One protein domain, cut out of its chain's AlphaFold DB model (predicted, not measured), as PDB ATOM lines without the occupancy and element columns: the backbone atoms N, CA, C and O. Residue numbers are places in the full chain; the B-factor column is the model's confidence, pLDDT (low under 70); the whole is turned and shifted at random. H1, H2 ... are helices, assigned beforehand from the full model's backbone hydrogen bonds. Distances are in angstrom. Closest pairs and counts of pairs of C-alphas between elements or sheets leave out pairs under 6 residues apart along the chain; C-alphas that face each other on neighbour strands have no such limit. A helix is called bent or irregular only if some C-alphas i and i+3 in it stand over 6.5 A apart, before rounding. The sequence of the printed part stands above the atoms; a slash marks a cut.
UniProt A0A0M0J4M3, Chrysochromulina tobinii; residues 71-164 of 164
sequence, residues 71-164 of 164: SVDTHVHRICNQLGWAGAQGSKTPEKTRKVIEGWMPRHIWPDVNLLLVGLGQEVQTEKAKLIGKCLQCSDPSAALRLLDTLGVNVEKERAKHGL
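What this domain is: This is residues 71 to 164 of the 164 residues of a protein of Chrysochromulina tobinii (UniProt A0A0M0J4M3). One long kinked helix, H3, spans two groups of short helices in an elongated model. In one group H1 packs across residues 114 to 122 of H3 and H2 packs on H1; in the other, the helical hairpin of H4 and H5 has H6 loosely beside it. The printed part has 94 residues with six named helices, H1 to H6 in order along the chain, and no named strand; the class is all helix. The whole is compact, with a radius of gyration of the C-alphas of 14.2 A and spans of 41 by 26 by 23 A.

Where its parts are: Find C-alpha 74 at (137.497, 188.258, 181.259); from there H1 runs through residues 74 to 82, 12.2 A from first to last C-alpha. H2 is residues 94 to 104, 16.1 A. Look next at C-alpha 107 at (117.972, 185.907, 173.216), where H3, residues 107 to 126, begins; it is the longest helix, 30.3 A. H3 has a kink of 39 degrees near residue 114, and it is irregular: C-alphas 108 and 111 are 7.2 A apart. H4 is residues 128 to 136, 12.4 A, and H5 is residues 141 to 150, 14.3 A. H6, residues 156 to 162, 10.2 A, ends at C-alpha 162 at (148.234, 177.084, 152.215).

How they stand to each other: Start at H1, which touches H2 at a steep tilt of 54 degrees, the same way; the closest C-alphas are those of His 77 and Pro 94, 5.3 A apart. H1 also touches H3, with residues 114 to 122 of H3 alone, about perpendicular at 86 degrees; look at His 75 and Gly 121, the closest C-alphas, 5.2 A apart. H3 and H4 are close but not clearly touching, the closest C-alphas being those of Glu 123 and Leu 131, 6.4 A apart. H4 and H5 touch as a hairpin, opposite ways, at a shallow tilt of 34 degrees, only just short of steep; the C-alphas of Cys 135 and Ala 144 are closest, at 5.4 A. H5 and H6 are close but not clearly touching, opposite ways at a shallow tilt of 2 degrees, with the C-alphas of Leu 145 and Arg 159 closest at 7.6 A. H4 and H6 are near each other, and H2 is apart from H4, H5 and H6. Helix packing is mostly crossed, but only just: of the 3 pairs of helices that touch, 1 is at a shallow tilt. In H1, H4, H5 and H6 every O i to N i+4 pair is within hydrogen-bond range; in H2 it is 6 of 7 and in H3 11 of 16.

The domain as a whole: The two C-alphas farthest apart, those of Lys 99 and Lys 161, are 40.9 A from each other. The printed part has no cut and ends at residue 164, the chain's last residue. The link from H1 to H2, 11 residues, is long; the other four links are tight. The mean pLDDT of the printed part is 93.5, and no printed residue is under 70.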
ATOM      1  N   SER A  71     126.387 185.783 180.723       95.50
ATOM      2  CA  SER A  71     127.540 185.785 181.624       95.50
ATOM      3  C   SER A  71     128.786 186.283 180.887       95.50
ATOM      4  O   SER A  71     129.278 185.630 179.964       95.50
ATOM      5  N   VAL A  72     129.334 187.420 181.316       96.00
ATOM      6  CA  VAL A  72     130.563 187.994 180.753       96.00
ATOM      7  C   VAL A  72     131.684 187.924 181.785       96.00
ATOM      8  O   VAL A  72     131.636 188.586 182.821       96.00
ATOM      9  N   ASP A  73     132.709 187.131 181.484       94.00
ATOM     10  CA  ASP A  73     133.963 187.091 182.233       94.00
ATOM     11  C   ASP A  73     135.091 187.798 181.467       94.00
ATOM     12  O   ASP A  73     134.846 188.502 180.488       94.00
ATOM     13  N   THR A  74     136.336 187.636 181.908       93.50
ATOM     14  CA  THR A  74     137.497 188.258 181.259       93.50
ATOM     15  C   THR A  74     137.729 187.755 179.832       93.50
ATOM     16  O   THR A  74     138.119 188.549 178.974       93.50
ATOM     17  N   HIS A  75     137.469 186.475 179.544       95.25
ATOM     18  CA  HIS A  75     137.622 185.907 178.205       95.25
ATOM     19  C   HIS A  75     136.548 186.442 177.261       95.25
ATOM     20  O   HIS A  75     136.891 186.976 176.204       95.25
ATOM     21  N   VAL A  76     135.279 186.370 177.677       96.31
ATOM     22  CA  VAL A  76     134.138 186.898 176.914       96.31
ATOM     23  C   VAL A  76     134.323 188.393 176.672       96.31
ATOM     24  O   VAL A  76     134.249 188.853 175.537       96.31
ATOM     25  N   HIS A  77     134.648 189.151 177.722       97.00
ATOM     26  CA  HIS A  77     134.873 190.591 177.641       97.00
ATOM     27  C   HIS A  77     135.942 190.952 176.608       97.00
ATOM     28  O   HIS A  77     135.728 191.829 175.771       97.00
ATOM     29  N   ARG A  78     137.089 190.272 176.653       96.06
ATOM     30  CA  ARG A  78     138.195 190.516 175.727       96.06
ATOM     31  C   ARG A  78     137.810 190.164 174.294       96.06
ATOM     32  O   ARG A  78     138.011 190.996 173.415       96.06
ATOM     33  N   ILE A  79     137.224 188.987 174.066       96.50
ATOM     34  CA  ILE A  79     136.828 188.556 172.719       96.50
ATOM     35  C   ILE A  79     135.785 189.506 172.134       96.50
ATOM     36  O   ILE A  79     135.954 189.968 171.011       96.50
ATOM     37  N   CYS A  80     134.752 189.878 172.892       96.88
ATOM     38  CA  CYS A  80     133.749 190.823 172.408       96.88
ATOM     39  C   CYS A  80     134.359 192.184 172.036       96.88
ATOM     40  O   CYS A  80     133.908 192.808 171.082       96.88
ATOM     41  N   ASN A  81     135.387 192.649 172.751       96.69
ATOM     42  CA  ASN A  81     136.107 193.863 172.361       96.69
ATOM     43  C   ASN A  81     136.923 193.664 171.076       96.69
ATOM     44  O   ASN A  81     136.843 194.500 170.183       96.69
ATOM     45  N   GLN A  82     137.662 192.558 170.954       95.19
ATOM     46  CA  GLN A  82     138.466 192.253 169.760       95.19
ATOM     47  C   GLN A  82     137.608 192.100 168.498       95.19
ATOM     48  O   GLN A  82     138.001 192.545 167.428       95.19
ATOM     49  N   LEU A  83     136.413 191.522 168.632       94.88
ATOM     50  CA  LEU A  83     135.456 191.368 167.534       94.88
ATOM     51  C   LEU A  83     134.642 192.640 167.240       94.88
ATOM     52  O   LEU A  83     133.794 192.625 166.352       94.88
ATOM     53  N   GLY A  84     134.826 193.723 168.004       95.12
ATOM     54  CA  GLY A  84     134.028 194.949 167.870       95.12
ATOM     55  C   GLY A  84     132.570 194.819 168.342       95.12
ATOM     56  O   GLY A  84     131.763 195.724 168.151       95.12
ATOM     57  N   TRP A  85     132.217 193.713 168.998       96.12
ATOM     58  CA  TRP A  85     130.873 193.422 169.518       96.12
ATOM     59  C   TRP A  85     130.497 194.276 170.730       96.12
ATOM     60  O   TRP A  85     129.319 194.479 171.014       96.12
ATOM     61  N   ALA A  86     131.502 194.787 171.441       94.81
ATOM     62  CA  ALA A  86     131.336 195.661 172.599       94.81
ATOM     63  C   ALA A  86     131.058 197.139 172.230       94.81
ATOM     64  O   ALA A  86     131.147 198.007 173.099       94.81
ATOM     65  N   GLY A  87     130.707 197.421 170.968       91.00
ATOM     66  CA  GLY A  87     130.409 198.757 170.444       91.00
ATOM     67  C   GLY A  87     131.609 199.430 169.770       91.00
ATOM     68  O   GLY A  87     132.741 198.971 169.892       91.00
ATOM     69  N   ALA A  88     131.365 200.550 169.078       85.69
ATOM     70  CA  ALA A  88     132.363 201.223 168.232       85.69
ATOM     71  C   ALA A  88     133.646 201.656 168.968       85.69
ATOM     72  O   ALA A  88     134.711 201.708 168.367       85.69
ATOM     73  N   GLN A  89     133.544 201.966 170.263       88.69
ATOM     74  CA  GLN A  89     134.678 202.363 171.112       88.69
ATOM     75  C   GLN A  89     135.133 201.237 172.056       88.69
ATOM     76  O   GLN A  89     135.959 201.458 172.943       88.69
ATOM     77  N   GLY A  90     134.554 200.044 171.911       92.38
ATOM     78  CA  GLY A  90     134.666 198.970 172.885       92.38
ATOM     79  C   GLY A  90     134.047 199.314 174.243       92.38
ATOM     80  O   GLY A  90     133.394 200.341 174.452       92.38
ATOM     81  N   SER A  91     134.280 198.432 175.206       94.50
ATOM     82  CA  SER A  91     133.806 198.556 176.578       94.50
ATOM     83  C   SER A  91     134.954 198.371 177.562       94.50
ATOM     84  O   SER A  91     135.799 197.496 177.396       94.50
ATOM     85  N   LYS A  92     134.948 199.166 178.639       94.31
ATOM     86  CA  LYS A  92     135.965 199.118 179.705       94.31
ATOM     87  C   LYS A  92     135.659 198.109 180.813       94.31
ATOM     88  O   LYS A  92     136.519 197.869 181.651       94.31
ATOM     89  N   THR A  93     134.431 197.589 180.886       94.81
ATOM     90  CA  THR A  93     134.040 196.658 181.955       94.81
ATOM     91  C   THR A  93     133.238 195.470 181.415       94.81
ATOM     92  O   THR A  93     132.496 195.619 180.432       94.81
ATOM     93  N   PRO A  94     133.327 194.290 182.058       94.88
ATOM     94  CA  PRO A  94     132.503 193.133 181.707       94.88
ATOM     95  C   PRO A  94     131.004 193.453 181.725       94.88
ATOM     96  O   PRO A  94     130.298 193.144 180.772       94.88
ATOM     97  N   GLU A  95     130.537 194.186 182.738       93.75
ATOM     98  CA  GLU A  95     129.119 194.540 182.874       93.75
ATOM     99  C   GLU A  95     128.621 195.473 181.761       93.75
ATOM    100  O   GLU A  95     127.532 195.288 181.221       93.75
ATOM    101  N   LYS A  96     129.428 196.459 181.350       95.00
ATOM    102  CA  LYS A  96     129.085 197.292 180.189       95.00
ATOM    103  C   LYS A  96     129.051 196.467 178.907       95.00
ATOM    104  O   LYS A  96     128.182 196.681 178.072       95.00
ATOM    105  N   THR A  97     129.967 195.509 178.770       96.81
ATOM    106  CA  THR A  97     130.005 194.610 177.607       96.81
ATOM    107  C   THR A  97     128.741 193.778 177.531       96.81
ATOM    108  O   THR A  97     128.123 193.758 176.476       96.81
ATOM    109  N   ARG A  98     128.325 193.179 178.656       96.19
ATOM    110  CA  ARG A  98     127.071 192.432 178.788       96.19
ATOM    111  C   ARG A  98     125.888 193.240 178.267       96.19
ATOM    112  O   ARG A  98     125.220 192.789 177.349       96.19
ATOM    113  N   LYS A  99     125.692 194.456 178.784       95.50
ATOM    114  CA  LYS A  99     124.585 195.334 178.367       95.50
ATOM    115  C   LYS A  99     124.595 195.637 176.870       95.50
ATOM    116  O   LYS A  99     123.536 195.690 176.257       95.50
ATOM    117  N   VAL A 100     125.777 195.842 176.283       97.00
ATOM    118  CA  VAL A 100     125.899 196.088 174.841       97.00
ATOM    119  C   VAL A 100     125.508 194.844 174.048       97.00
ATOM    120  O   VAL A 100     124.662 194.949 173.168       97.00
ATOM    121  N   ILE A 101     126.083 193.678 174.363       96.88
ATOM    122  CA  ILE A 101     125.810 192.453 173.599       96.88
ATOM    123  C   ILE A 101     124.376 191.955 173.797       96.88
ATOM    124  O   ILE A 101     123.743 191.568 172.824       96.88
ATOM    125  N   GLU A 102     123.805 192.061 175.000       96.69
ATOM    126  CA  GLU A 102     122.385 191.765 175.249       96.69
ATOM    127  C   GLU A 102     121.451 192.688 174.445       96.69
ATOM    128  O   GLU A 102     120.339 192.293 174.111       96.69
ATOM    129  N   GLY A 103     121.895 193.900 174.098       96.38
ATOM    130  CA  GLY A 103     121.089 194.871 173.357       96.38
ATOM    131  C   GLY A 103     120.830 194.510 171.891       96.38
ATOM    132  O   GLY A 103     119.862 195.000 171.316       96.38
ATOM    133  N   TRP A 104     121.666 193.669 171.277       95.94
ATOM    134  CA  TRP A 104     121.532 193.304 169.859       95.94
ATOM    135  C   TRP A 104     121.553 191.794 169.601       95.94
ATOM    136  O   TRP A 104     121.101 191.343 168.549       95.94
ATOM    137  N   MET A 105     122.070 190.997 170.535       96.31
ATOM    138  CA  MET A 105     122.220 189.559 170.361       96.31
ATOM    139  C   MET A 105     120.883 188.830 170.567       96.31
ATOM    140  O   MET A 105     120.244 189.029 171.603       96.31
ATOM    141  N   PRO A 106     120.459 187.938 169.651       96.88
ATOM    142  CA  PRO A 106     119.212 187.194 169.803       96.88
ATOM    143  C   PRO A 106     119.156 186.390 171.107       96.88
ATOM    144  O   PRO A 106     120.060 185.617 171.406       96.88
ATOM    145  N   ARG A 107     118.067 186.511 171.872       95.81
ATOM    146  CA  ARG A 107     117.972 185.907 173.216       95.81
ATOM    147  C   ARG A 107     118.194 184.390 173.252       95.81
ATOM    148  O   ARG A 107     118.714 183.877 174.236       95.81
ATOM    149  N   HIS A 108     117.835 183.681 172.184       95.62
ATOM    150  CA  HIS A 108     117.971 182.225 172.110       95.62
ATOM    151  C   HIS A 108     119.428 181.737 172.120       95.62
ATOM    152  O   HIS A 108     119.649 180.591 172.487       95.62
ATOM    153  N   ILE A 109     120.409 182.581 171.765       96.00
ATOM    154  CA  ILE A 109     121.830 182.181 171.772       96.00
ATOM    155  C   ILE A 109     122.544 182.515 173.080       96.00
ATOM    156  O   ILE A 109     123.632 182.007 173.329       96.00
ATOM    157  N   TRP A 110     121.951 183.359 173.931       96.50
ATOM    158  CA  TRP A 110     122.559 183.813 175.186       96.50
ATOM    159  C   TRP A 110     123.096 182.688 176.089       96.50
ATOM    160  O   TRP A 110     124.175 182.891 176.656       96.50
ATOM    161  N   PRO A 111     122.421 181.523 176.220       94.25
ATOM    162  CA  PRO A 111     122.916 180.412 177.032       94.25
ATOM    163  C   PRO A 111     124.315 179.934 176.646       94.25
ATOM    164  O   PRO A 111     125.102 179.554 177.512       94.25
ATOM    165  N   ASP A 112     124.625 179.981 175.352       94.06
ATOM    166  CA  ASP A 112     125.807 179.336 174.790       94.06
ATOM    167  C   ASP A 112     127.004 180.286 174.719       94.06
ATOM    168  O   ASP A 112     128.156 179.849 174.724       94.06
ATOM    169  N   VAL A 113     126.752 181.602 174.704       95.31
ATOM    170  CA  VAL A 113     127.777 182.641 174.501       95.31
ATOM    171  C   VAL A 113     128.945 182.486 175.466       95.31
ATOM    172  O   VAL A 113     130.099 182.515 175.043       95.31
ATOM    173  N   ASN A 114     128.663 182.328 176.764       94.62
ATOM    174  CA  ASN A 114     129.725 182.239 177.761       94.62
ATOM    175  C   ASN A 114     130.593 181.000 177.523       94.62
ATOM    176  O   ASN A 114     131.809 181.130 177.422       94.62
ATOM    177  N   LEU A 115     129.976 179.826 177.379       93.25
ATOM    178  CA  LEU A 115     130.699 178.569 177.203       93.25
ATOM    179  C   LEU A 115     131.570 178.592 175.940       93.25
ATOM    180  O   LEU A 115     132.756 178.261 175.999       93.25
ATOM    181  N   LEU A 116     131.003 179.043 174.819       94.88
ATOM    182  CA  LEU A 116     131.694 179.109 173.532       94.88
ATOM    183  C   LEU A 116     132.883 180.072 173.571       94.88
ATOM    184  O   LEU A 116     133.995 179.717 173.176       94.88
ATOM    185  N   LEU A 117     132.668 181.294 174.063       96.00
ATOM    186  CA  LEU A 117     133.702 182.326 174.047       96.00
ATOM    187  C   LEU A 117     134.764 182.111 175.128       96.00
ATOM    188  O   LEU A 117     135.922 182.451 174.900       96.00
ATOM    189  N   VAL A 118     134.428 181.515 176.274       95.62
ATOM    190  CA  VAL A 118     135.440 181.112 177.263       95.62
ATOM    191  C   VAL A 118     136.358 180.049 176.671       95.62
ATOM    192  O   VAL A 118     137.575 180.232 176.703       95.62
ATOM    193  N   GLY A 119     135.797 178.997 176.064       94.31
ATOM    194  CA  GLY A 119     136.583 177.940 175.422       94.31
ATOM    195  C   GLY A 119     137.502 178.489 174.330       94.31
ATOM    196  O   GLY A 119     138.714 178.278 174.367       94.31
ATOM    197  N   LEU A 120     136.956 179.300 173.417       94.50
ATOM    198  CA  LEU A 120     137.752 179.972 172.388       94.50
ATOM    199  C   LEU A 120     138.832 180.877 173.000       94.50
ATOM    200  O   LEU A 120     139.984 180.872 172.570       94.50
ATOM    201  N   GLY A 121     138.479 181.651 174.025       94.62
ATOM    202  CA  GLY A 121     139.382 182.595 174.674       94.62
ATOM    203  C   GLY A 121     140.556 181.927 175.379       94.62
ATOM    204  O   GLY A 121     141.629 182.538 175.456       94.62
ATOM    205  N   GLN A 122     140.363 180.707 175.879       93.94
ATOM    206  CA  GLN A 122     141.418 179.858 176.422       93.94
ATOM    207  C   GLN A 122     142.302 179.314 175.298       93.94
ATOM    208  O   GLN A 122     143.509 179.551 175.327       93.94
ATOM    209  N   GLU A 123     141.723 178.697 174.262       94.19
ATOM    210  CA  GLU A 123     142.495 178.113 173.152       94.19
ATOM    211  C   GLU A 123     143.361 179.153 172.423       94.19
ATOM    212  O   GLU A 123     144.528 178.894 172.126       94.19
ATOM    213  N   VAL A 124     142.840 180.367 172.221       92.94
ATOM    214  CA  VAL A 124     143.586 181.501 171.644       92.94
ATOM    215  C   VAL A 124     144.807 181.889 172.488       92.94
ATOM    216  O   VAL A 124     145.786 182.416 171.959       92.94
ATOM    217  N   GLN A 125     144.779 181.663 173.802       89.50
ATOM    218  CA  GLN A 125     145.884 182.021 174.693       89.50
ATOM    219  C   GLN A 125     146.900 180.893 174.857       89.50
ATOM    220  O   GLN A 125     148.098 181.168 174.814       89.50
ATOM    221  N   THR A 126     146.438 179.656 175.036       91.69
ATOM    222  CA  THR A 126     147.289 178.543 175.475       91.69
ATOM    223  C   THR A 126     147.633 177.562 174.358       91.69
ATOM    224  O   THR A 126     148.715 176.992 174.370       91.69
ATOM    225  N   GLU A 127     146.766 177.400 173.356       92.38
ATOM    226  CA  GLU A 127     146.813 176.285 172.396       92.38
ATOM    227  C   GLU A 127     146.817 176.770 170.932       92.38
ATOM    228  O   GLU A 127     146.225 176.151 170.047       92.38
ATOM    229  N   LYS A 128     147.494 177.892 170.651       92.50
ATOM    230  CA  LYS A 128     147.441 178.594 169.349       92.50
ATOM    231  C   LYS A 128     147.711 177.690 168.143       92.50
ATOM    232  O   LYS A 128     146.951 177.717 167.182       92.50
ATOM    233  N   ALA A 129     148.768 176.878 168.188       90.62
ATOM    234  CA  ALA A 129     149.135 176.001 167.072       90.62
ATOM    235  C   ALA A 129     148.062 174.932 166.804       90.62
ATOM    236  O   ALA A 129     147.695 174.687 165.655       90.62
ATOM    237  N   LYS A 130     147.509 174.340 167.870       93.00
ATOM    238  CA  LYS A 130     146.418 173.366 167.778       93.00
ATOM    239  C   LYS A 130     145.150 174.014 167.225       93.00
ATOM    240  O   LYS A 130     144.499 173.430 166.364       93.00
ATOM    241  N   LEU A 131     144.822 175.221 167.687       93.69
ATOM    242  CA  LEU A 131     143.678 175.988 167.202       93.69
ATOM    243  C   LEU A 131     143.808 176.314 165.706       93.69
ATOM    244  O   LEU A 131     142.866 176.077 164.957       93.69
ATOM    245  N   ILE A 132     144.984 176.759 165.249       93.62
ATOM    246  CA  ILE A 132     145.244 176.986 163.819       93.62
ATOM    247  C   ILE A 132     145.066 175.689 163.016       93.62
ATOM    248  O   ILE A 132     144.402 175.701 161.983       93.62
ATOM    249  N   GLY A 133     145.584 174.562 163.517       93.94
ATOM    250  CA  GLY A 133     145.387 173.253 162.891       93.94
ATOM    251  C   GLY A 133     143.910 172.885 162.716       93.94
ATOM    252  O   GLY A 133     143.524 172.423 161.645       93.94
ATOM    253  N   LYS A 134     143.064 173.154 163.723       93.25
ATOM    254  CA  LYS A 134     141.604 172.977 163.611       93.25
ATOM    255  C   LYS A 134     140.994 173.913 162.560       93.25
ATOM    256  O   LYS A 134     140.153 173.480 161.780       93.25
ATOM    257  N   CYS A 135     141.411 175.180 162.526       94.25
ATOM    258  CA  CYS A 135     140.917 176.157 161.551       94.25
ATOM    259  C   CYS A 135     141.262 175.771 160.108       94.25
ATOM    260  O   CYS A 135     140.453 175.989 159.219       94.25
ATOM    261  N   LEU A 136     142.417 175.151 159.869       93.88
ATOM    262  CA  LEU A 136     142.798 174.663 158.539       93.88
ATOM    263  C   LEU A 136     141.939 173.484 158.048       93.88
ATOM    264  O   LEU A 136     141.913 173.210 156.854       93.88
ATOM    265  N   GLN A 137     141.241 172.795 158.953       94.06
ATOM    266  CA  GLN A 137     140.411 171.623 158.653       94.06
ATOM    267  C   GLN A 137     138.913 171.945 158.553       94.06
ATOM    268  O   GLN A 137     138.110 171.038 158.333       94.06
ATOM    269  N   CYS A 138     138.506 173.201 158.756       93.56
ATOM    270  CA  CYS A 138     137.097 173.572 158.676       93.56
ATOM    271  C   CYS A 138     136.641 173.785 157.222       93.56
ATOM    272  O   CYS A 138     137.432 173.733 156.284       93.56
ATOM    273  N   SER A 139     135.341 174.026 157.035       94.06
ATOM    274  CA  SER A 139     134.742 174.243 155.713       94.06
ATOM    275  C   SER A 139     135.215 175.522 155.012       94.06
ATOM    276  O   SER A 139     135.229 175.558 153.786       94.06
ATOM    277  N   ASP A 140     135.609 176.554 155.768       94.69
ATOM    278  CA  ASP A 140     136.206 177.789 155.241       94.69
ATOM    279  C   ASP A 140     137.447 178.190 156.064       94.69
ATOM    280  O   ASP A 140     137.368 179.014 156.990       94.69
ATOM    281  N   PRO A 141     138.615 177.608 155.735       94.19
ATOM    282  CA  PRO A 141     139.864 177.900 156.425       94.19
ATOM    283  C   PRO A 141     140.280 179.370 156.350       94.19
ATOM    284  O   PRO A 141     140.813 179.908 157.319       94.19
ATOM    285  N   SER A 142     140.017 180.051 155.231       93.06
ATOM    286  CA  SER A 142     140.409 181.454 155.056       93.06
ATOM    287  C   SER A 142     139.619 182.357 156.013       93.06
ATOM    288  O   SER A 142     140.206 183.190 156.710       93.06
ATOM    289  N   ALA A 143     138.302 182.152 156.146       94.00
ATOM    290  CA  ALA A 143     137.494 182.870 157.135       94.00
ATOM    291  C   ALA A 143     137.907 182.556 158.578       94.00
ATOM    292  O   ALA A 143     138.028 183.473 159.394       94.00
ATOM    293  N   ALA A 144     138.178 181.287 158.890       94.12
ATOM    294  CA  ALA A 144     138.609 180.891 160.225       94.12
ATOM    295  C   ALA A 144     139.953 181.534 160.616       94.12
ATOM    296  O   ALA A 144     140.093 182.056 161.723       94.12
ATOM    297  N   LEU A 145     140.925 181.587 159.699       94.56
ATOM    298  CA  LEU A 145     142.200 182.265 159.940       94.56
ATOM    299  C   LEU A 145     142.046 183.791 160.042       94.56
ATOM    300  O   LEU A 145     142.791 184.416 160.796       94.56
ATOM    301  N   ARG A 146     141.094 184.421 159.336       94.19
ATOM    302  CA  ARG A 146     140.758 185.851 159.534       94.19
ATOM    303  C   ARG A 146     140.200 186.136 160.924       94.19
ATOM    304  O   ARG A 146     140.557 187.144 161.535       94.19
ATOM    305  N   LEU A 147     139.370 185.237 161.443       94.06
ATOM    306  CA  LEU A 147     138.866 185.344 162.807       94.06
ATOM    307  C   LEU A 147     140.010 185.262 163.827       94.06
ATOM    308  O   LEU A 147     140.101 186.117 164.703       94.06
ATOM    309  N   LEU A 148     140.910 184.281 163.700       94.75
ATOM    310  CA  LEU A 148     142.047 184.133 164.621       94.75
ATOM    311  C   LEU A 148     142.984 185.348 164.619       94.75
ATOM    312  O   LEU A 148     143.428 185.784 165.680       94.75
ATOM    313  N   ASP A 149     143.236 185.906 163.440       94.19
ATOM    314  CA  ASP A 149     144.019 187.127 163.248       94.19
ATOM    315  C   ASP A 149     143.388 188.322 163.983       94.19
ATOM    316  O   ASP A 149     144.042 188.987 164.784       94.19
ATOM    317  N   THR A 150     142.067 188.492 163.848       94.12
ATOM    318  CA  THR A 150     141.287 189.500 164.600       94.12
ATOM    319  C   THR A 150     141.401 189.302 166.119       94.12
ATOM    320  O   THR A 150     141.419 190.262 166.890       94.12
ATOM    321  N   LEU A 151     141.531 188.053 166.575       94.19
ATOM    322  CA  LEU A 151     141.721 187.700 167.986       94.19
ATOM    323  C   LEU A 151     143.186 187.806 168.459       94.19
ATOM    324  O   LEU A 151     143.478 187.506 169.622       94.19
ATOM    325  N   GLY A 152     144.099 188.278 167.605       90.62
ATOM    326  CA  GLY A 152     145.507 188.520 167.930       90.62
ATOM    327  C   GLY A 152     146.407 187.287 167.812       90.62
ATOM    328  O   GLY A 152     147.473 187.237 168.435       90.62
ATOM    329  N   VAL A 153     145.993 186.267 167.058       92.56
ATOM    330  CA  VAL A 153     146.834 185.108 166.729       92.56
ATOM    331  C   VAL A 153     147.549 185.376 165.406       92.56
ATOM    332  O   VAL A 153     146.904 185.580 164.387       92.56
ATOM    333  N   ASN A 154     148.884 185.322 165.396       90.81
ATOM    334  CA  ASN A 154     149.640 185.443 164.151       90.81
ATOM    335  C   ASN A 154     149.440 184.185 163.287       90.81
ATOM    336  O   ASN A 154     149.849 183.090 163.678       90.81
ATOM    337  N   VAL A 155     148.825 184.367 162.118       91.88
ATOM    338  CA  VAL A 155     148.516 183.305 161.147       91.88
ATOM    339  C   VAL A 155     149.175 183.517 159.780       91.88
ATOM    340  O   VAL A 155     148.922 182.741 158.862       91.88
ATOM    341  N   GLU A 156     150.027 184.537 159.618       88.62
ATOM    342  CA  GLU A 156     150.580 184.941 158.311       88.62
ATOM    343  C   GLU A 156     151.338 183.803 157.621       88.62
ATOM    344  O   GLU A 156     151.130 183.524 156.440       88.62
ATOM    345  N   LYS A 157     152.177 183.093 158.384       87.62
ATOM    346  CA  LYS A 157     152.955 181.953 157.881       87.62
ATOM    347  C   LYS A 157     152.058 180.831 157.361       87.62
ATOM    348  O   LYS A 157     152.346 180.248 156.319       87.62
ATOM    349  N   GLU A 158     150.977 180.535 158.077       88.12
ATOM    350  CA  GLU A 158     150.072 179.440 157.727       88.12
ATOM    351  C   GLU A 158     149.168 179.807 156.548       88.12
ATOM    352  O   GLU A 158     148.924 178.950 155.698       88.12
ATOM    353  N   ARG A 159     148.758 181.078 156.429       87.38
ATOM    354  CA  ARG A 159     148.076 181.585 155.229       87.38
ATOM    355  C   ARG A 159     148.950 181.462 153.986       87.38
ATOM    356  O   ARG A 159     148.532 180.850 153.007       87.38
ATOM    357  N   ALA A 160     150.193 181.943 154.057       88.19
ATOM    358  CA  ALA A 160     151.136 181.868 152.941       88.19
ATOM    359  C   ALA A 160     151.422 180.418 152.512       88.19
ATOM    360  O   ALA A 160     151.483 180.122 151.322       88.19
ATOM    361  N   LYS A 161     151.552 179.501 153.478       88.19
ATOM    362  CA  LYS A 161     151.817 178.079 153.224       88.19
ATOM    363  C   LYS A 161     150.670 177.359 152.505       88.19
ATOM    364  O   LYS A 161     150.937 176.443 151.735       88.19
ATOM    365  N   HIS A 162     149.422 177.751 152.762       85.62
ATOM    366  CA  HIS A 162     148.234 177.084 152.215       85.62
ATOM    367  C   HIS A 162     147.552 177.868 151.080       85.62
ATOM    368  O   HIS A 162     146.557 177.393 150.541       85.62
ATOM    369  N   GLY A 163     148.080 179.039 150.702       82.38
ATOM    370  CA  GLY A 163     147.509 179.883 149.646       82.38
ATOM    371  C   GLY A 163     146.154 180.502 150.014       82.38
ATOM    372  O   GLY A 163     145.288 180.597 149.145       82.38
ATOM    373  N   LEU A 164     145.964 180.866 151.291       78.50
ATOM    374  CA  LEU A 164     144.695 181.338 151.880       78.50
ATOM    375  C   LEU A 164     144.662 182.826 152.240       78.50
ATOM    376  O   LEU A 164     145.736 183.402 152.528       78.50
TER     377      LEU A 164